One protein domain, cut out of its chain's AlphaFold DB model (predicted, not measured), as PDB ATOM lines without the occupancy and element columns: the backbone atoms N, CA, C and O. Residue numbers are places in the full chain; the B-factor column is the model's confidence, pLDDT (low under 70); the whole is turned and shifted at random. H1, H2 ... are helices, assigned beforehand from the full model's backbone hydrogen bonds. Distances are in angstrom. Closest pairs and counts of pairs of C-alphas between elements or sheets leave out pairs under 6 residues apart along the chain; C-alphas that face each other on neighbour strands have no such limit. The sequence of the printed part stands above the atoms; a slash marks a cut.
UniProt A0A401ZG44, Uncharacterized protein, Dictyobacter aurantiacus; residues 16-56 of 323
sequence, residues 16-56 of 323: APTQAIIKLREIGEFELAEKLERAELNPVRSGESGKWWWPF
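This is residues 16 to 56 of the 323 residues of an uncharacterized protein of Dictyobacter aurantiacus (UniProt A0A401ZG44). Two helices, H2 and H1, lie side by side as a helical hairpin, and a long tail with no named element runs on from H2, loops out and folds back toward the hairpin. Residues 41 to 51 stick out and add to the length. The printed part has 41 residues, with two named helices in the order H1, H2 and no named strand; its class is all helix. It is only just compact, close to loose, with a radius of gyration of the C-alphas of 10.7 A and spans of 32 by 15 by 15 A.

H2, residues 30 to 41, is 16.5 A long and ends at C-alpha 41 at (-46.843, -4.463, -17.213). H1, residues 17 to 26, is 14.2 A long and begins at C-alpha 17 at (-36.615, -7.194, -19.514).

H2 and H1 touch, the closest C-alphas being those of Ala 33 and Ile 21, 4.7 A apart. They run opposite ways at a shallow tilt of 17 degrees. In both helices every O i to N i+4 pair is within hydrogen-bond range.

The C-alphas farthest apart, of Gly 28 and Gly 47, are 32.4 A apart. The printed part has no cut, and the link from H1 to H2 is tight. Residues 42 to 56 have pLDDT under 70.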
ATOM      1  N   ALA A  16     -32.867 -10.082 -20.605       87.69
ATOM      2  CA  ALA A  16     -34.239 -10.197 -20.129       87.69
ATOM      3  C   ALA A  16     -34.754  -8.814 -19.673       87.69
ATOM      4  O   ALA A  16     -33.966  -8.013 -19.162       87.69
ATOM      5  N   PRO A  17     -36.061  -8.527 -19.777       85.50
ATOM      6  CA  PRO A  17     -36.615  -7.194 -19.514       85.50
ATOM      7  C   PRO A  17     -36.251  -6.656 -18.137       85.50
ATOM      8  O   PRO A  17     -35.742  -5.547 -18.003       85.50
ATOM      9  N   THR A  18     -36.410  -7.489 -17.114       89.38
ATOM     10  CA  THR A  18     -36.068  -7.158 -15.730       89.38
ATOM     11  C   THR A  18     -34.582  -6.835 -15.560       89.38
ATOM     12  O   THR A  18     -34.234  -5.876 -14.872       89.38
ATOM     13  N   GLN A  19     -33.694  -7.578 -16.231       89.75
ATOM     14  CA  GLN A  19     -32.251  -7.318 -16.227       89.75
ATOM     15  C   GLN A  19     -31.924  -6.003 -16.937       89.75
ATOM     16  O   GLN A  19     -31.162  -5.194 -16.413       89.75
ATOM     17  N   ALA A  20     -32.539  -5.766 -18.094       89.38
ATOM     18  CA  ALA A  20     -32.412  -4.533 -18.852       89.38
ATOM     19  C   ALA A  20     -32.882  -3.303 -18.059       89.38
ATOM     20  O   ALA A  20     -32.171  -2.303 -18.023       89.38
ATOM     21  N   ILE A  21     -34.036  -3.371 -17.383       90.56
ATOM     22  CA  ILE A  21     -34.563  -2.291 -16.528       90.56
ATOM     23  C   ILE A  21     -33.554  -1.947 -15.430       90.56
ATOM     24  O   ILE A  21     -33.227  -0.774 -15.239       90.56
ATOM     25  N   ILE A  22     -33.038  -2.962 -14.724       91.81
ATOM     26  CA  ILE A  22     -32.015  -2.774 -13.685       91.81
ATOM     27  C   ILE A  22     -30.784  -2.097 -14.291       91.81
ATOM     28  O   ILE A  22     -30.339  -1.068 -13.785       91.81
ATOM     29  N   LYS A  23     -30.287  -2.619 -15.416       90.38
ATOM     30  CA  LYS A  23     -29.095  -2.107 -16.093       90.38
ATOM     31  C   LYS A  23     -29.249  -0.651 -16.527       90.38
ATOM     32  O   LYS A  23     -28.354   0.153 -16.292       90.38
ATOM     33  N   LEU A  24     -30.394  -0.297 -17.112       91.25
ATOM     34  CA  LEU A  24     -30.715   1.068 -17.532       91.25
ATOM     35  C   LEU A  24     -30.735   2.030 -16.337       91.25
ATOM     36  O   LEU A  24     -30.152   3.110 -16.410       91.25
ATOM     37  N   ARG A  25     -31.314   1.624 -15.200       91.81
ATOM     38  CA  ARG A  25     -31.273   2.421 -13.961       91.81
ATOM     39  C   ARG A  25     -29.842   2.608 -13.448       91.81
ATOM     40  O   ARG A  25     -29.480   3.719 -13.073       91.81
ATOM     41  N   GLU A  26     -29.011   1.563 -13.472       89.88
ATOM     42  CA  GLU A  26     -27.606   1.624 -13.025       89.88
ATOM     43  C   GLU A  26     -26.745   2.601 -13.846       89.88
ATOM     44  O   GLU A  26     -25.773   3.169 -13.332       89.88
ATOM     45  N   ILE A  27     -27.095   2.818 -15.116       88.38
ATOM     46  CA  ILE A  27     -26.389   3.748 -16.010       88.38
ATOM     47  C   ILE A  27     -27.051   5.129 -16.111       88.38
ATOM     48  O   ILE A  27     -26.549   5.987 -16.832       88.38
ATOM     49  N   GLY A  28     -28.135   5.366 -15.366       88.44
ATOM     50  CA  GLY A  28     -28.838   6.652 -15.310       88.44
ATOM     51  C   GLY A  28     -29.915   6.860 -16.381       88.44
ATOM     52  O   GLY A  28     -30.463   7.955 -16.486       88.44
ATOM     53  N   GLU A  29     -30.267   5.826 -17.145       89.44
ATOM     54  CA  GLU A  29     -31.324   5.837 -18.165       89.44
ATOM     55  C   GLU A  29     -32.708   5.563 -17.542       89.44
ATOM     56  O   GLU A  29     -33.433   4.642 -17.932       89.44
ATOM     57  N   PHE A  30     -33.083   6.352 -16.528       91.50
ATOM     58  CA  PHE A  30     -34.307   6.140 -15.742       91.50
ATOM     59  C   PHE A  30     -35.581   6.219 -16.589       91.50
ATOM     60  O   PHE A  30     -36.448   5.356 -16.471       91.50
ATOM     61  N   GLU A  31     -35.677   7.196 -17.494       89.19
ATOM     62  CA  GLU A  31     -36.850   7.354 -18.362       89.19
ATOM     63  C   GLU A  31     -37.058   6.142 -19.281       89.19
ATOM     64  O   GLU A  31     -38.193   5.737 -19.542       89.19
ATOM     65  N   LEU A  32     -35.967   5.550 -19.781       87.81
ATOM     66  CA  LEU A  32     -36.030   4.348 -20.613       87.81
ATOM     67  C   LEU A  32     -36.387   3.119 -19.783       87.81
ATOM     68  O   LEU A  32     -37.221   2.326 -20.217       87.81
ATOM     69  N   ALA A  33     -35.827   2.998 -18.578       90.69
ATOM     70  CA  ALA A  33     -36.184   1.938 -17.645       90.69
ATOM     71  C   ALA A  33     -37.679   1.975 -17.283       90.69
ATOM     72  O   ALA A  33     -38.346   0.947 -17.342       90.69
ATOM     73  N   GLU A  34     -38.236   3.153 -16.989       90.88
ATOM     74  CA  GLU A  34     -39.667   3.331 -16.699       90.88
ATOM     75  C   GLU A  34     -40.566   3.057 -17.910       90.88
ATOM     76  O   GLU A  34     -41.684   2.558 -17.766       90.88
ATOM     77  N   LYS A  35     -40.126   3.421 -19.122       87.00
ATOM     78  CA  LYS A  35     -40.851   3.080 -20.357       87.00
ATOM     79  C   LYS A  35     -40.885   1.566 -20.565       87.00
ATOM     80  O   LYS A  35     -41.934   1.036 -20.924       87.00
ATOM     81  N   LEU A  36     -39.766   0.887 -20.320       86.12
ATOM     82  CA  LEU A  36     -39.646  -0.562 -20.453       86.12
ATOM     83  C   LEU A  36     -40.488  -1.307 -19.406       86.12
ATOM     84  O   LEU A  36     -41.245  -2.201 -19.764       86.12
ATOM     85  N   GLU A  37     -40.438  -0.876 -18.145       88.88
ATOM     86  CA  GLU A  37     -41.242  -1.430 -17.043       88.88
ATOM     87  C   GLU A  37     -42.750  -1.282 -17.305       88.88
ATOM     88  O   GLU A  37     -43.522  -2.225 -17.131       88.88
ATOM     89  N   ARG A  38     -43.192  -0.125 -17.820       85.44
ATOM     90  CA  ARG A  38     -44.595   0.079 -18.224       85.44
ATOM     91  C   ARG A  38     -45.024  -0.814 -19.387       85.44
ATOM     92  O   ARG A  38     -46.183  -1.232 -19.416       85.44
ATOM     93  N   ALA A  39     -44.129  -1.071 -20.339       79.62
ATOM     94  CA  ALA A  39     -44.393  -1.961 -21.466       79.62
ATOM     95  C   ALA A  39     -44.483  -3.433 -21.027       79.62
ATOM     96  O   ALA A  39     -45.311  -4.169 -21.556       79.62
ATOM     97  N   GLU A  40     -43.697  -3.844 -20.027       76.62
ATOM     98  CA  GLU A  40     -43.770  -5.184 -19.427       76.62
ATOM     99  C   GLU A  40     -45.093  -5.414 -18.683       76.62
ATOM    100  O   GLU A  40     -45.704  -6.473 -18.810       76.62
ATOM    101  N   LEU A  41     -45.574  -4.403 -17.950       71.12
ATOM    102  CA  LEU A  41     -46.843  -4.463 -17.213       71.12
ATOM    103  C   LEU A  41     -48.081  -4.449 -18.122       71.12
ATOM    104  O   LEU A  41     -49.135  -4.948 -17.731       71.12
ATOM    105  N   ASN A  42     -47.964  -3.888 -19.328       66.75
ATOM    106  CA  ASN A  42     -49.034  -3.842 -20.322       66.75
ATOM    107  C   ASN A  42     -48.549  -4.455 -21.641       66.75
ATOM    108  O   ASN A  42     -48.360  -3.716 -22.614       66.75
ATOM    109  N   PRO A  43     -48.352  -5.787 -21.706       61.09
ATOM    110  CA  PRO A  43     -47.914  -6.431 -22.929       61.09
ATOM    111  C   PRO A  43     -49.019  -6.257 -23.968       61.09
ATOM    112  O   PRO A  43     -50.066  -6.912 -23.922       61.09
ATOM    113  N   VAL A  44     -48.810  -5.341 -24.912       55.53
ATOM    114  CA  VAL A  44     -49.632  -5.284 -26.117       55.53
ATOM    115  C   VAL A  44     -49.498  -6.661 -26.756       55.53
ATOM    116  O   VAL A  44     -48.388  -7.090 -27.066       55.53
ATOM    117  N   ARG A  45     -50.619  -7.381 -26.890       45.03
ATOM    118  CA  ARG A  45     -50.698  -8.697 -27.540       45.03
ATOM    119  C   ARG A  45     -50.364  -8.557 -29.032       45.03
ATOM    120  O   ARG A  45     -51.249  -8.641 -29.877       45.03
ATOM    121  N   SER A  46     -49.105  -8.316 -29.373       43.34
ATOM    122  CA  SER A  46     -48.584  -8.564 -30.712       43.34
ATOM    123  C   SER A  46     -48.427 -10.077 -30.832       43.34
ATOM    124  O   SER A  46     -47.610 -10.670 -30.131       43.34
ATOM    125  N   GLY A  47     -49.281 -10.709 -31.635       37.91
ATOM    126  CA  GLY A  47     -49.373 -12.159 -31.817       37.91
ATOM    127  C   GLY A  47     -48.194 -12.793 -32.557       37.91
ATOM    128  O   GLY A  47     -48.414 -13.611 -33.441       37.91
ATOM    129  N   GLU A  48     -46.963 -12.438 -32.200       40.84
ATOM    130  CA  GLU A  48     -45.749 -13.055 -32.723       40.84
ATOM    131  C   GLU A  48     -45.005 -13.753 -31.584       40.84
ATOM    132  O   GLU A  48     -44.719 -13.201 -30.523       40.84
ATOM    133  N   SER A  49     -44.779 -15.040 -31.794       36.00
ATOM    134  CA  SER A  49     -44.216 -15.986 -30.846       36.00
ATOM    135  C   SER A  49     -42.802 -15.607 -30.387       36.00
ATOM    136  O   SER A  49     -41.865 -15.592 -31.179       36.00
ATOM    137  N   GLY A  50     -42.629 -15.433 -29.075       39.22
ATOM    138  CA  GLY A  50     -41.443 -15.900 -28.346       39.22
ATOM    139  C   GLY A  50     -40.179 -15.033 -28.323       39.22
ATOM    140  O   GLY A  50     -39.285 -15.363 -27.548       39.22
ATOM    141  N   LYS A  51     -40.077 -13.933 -29.080       48.03
ATOM    142  CA  LYS A  51     -38.956 -12.982 -28.954       48.03
ATOM    143  C   LYS A  51     -39.446 -11.622 -28.462       48.03
ATOM    144  O   LYS A  51     -40.297 -10.989 -29.079       48.03
ATOM    145  N   TRP A  52     -38.914 -11.205 -27.316       52.91
ATOM    146  CA  TRP A  52     -39.146  -9.898 -26.712       52.91
ATOM    147  C   TRP A  52     -38.745  -8.784 -27.688       52.91
ATOM    148  O   TRP A  52     -37.597  -8.725 -28.122       52.91
ATOM    149  N   TRP A  53     -39.684  -7.906 -28.043       59.69
ATOM    150  CA  TRP A  53     -39.424  -6.755 -28.903       59.69
ATOM    151  C   TRP A  53     -39.269  -5.504 -28.040       59.69
ATOM    152  O   TRP A  53     -40.127  -5.172 -27.226       59.69
ATOM    153  N   TRP A  54     -38.169  -4.782 -28.225       65.81
ATOM    154  CA  TRP A  54     -37.970  -3.493 -27.577       65.81
ATOM    155  C   TRP A  54     -38.892  -2.452 -28.221       65.81
ATOM    156  O   TRP A  54     -38.725  -2.164 -29.411       65.81
ATOM    157  N   PRO A  55     -39.824  -1.825 -27.477       60.47
ATOM    158  CA  PRO A  55     -40.799  -0.900 -28.060       60.47
ATOM    159  C   PRO A  55     -40.186   0.389 -28.621       60.47
ATOM    160  O   PRO A  55     -40.864   1.185 -29.266       60.47
ATOM    161  N   PHE A  56     -38.888   0.583 -28.402       67.38
ATOM    162  CA  PHE A  56     -38.116   1.743 -28.812       67.38
ATOM    163  C   PHE A  56     -36.829   1.370 -29.572       67.38
ATOM    164  O   PHE A  56     -35.944   2.212 -29.700       67.38
TER     165      PHE A  56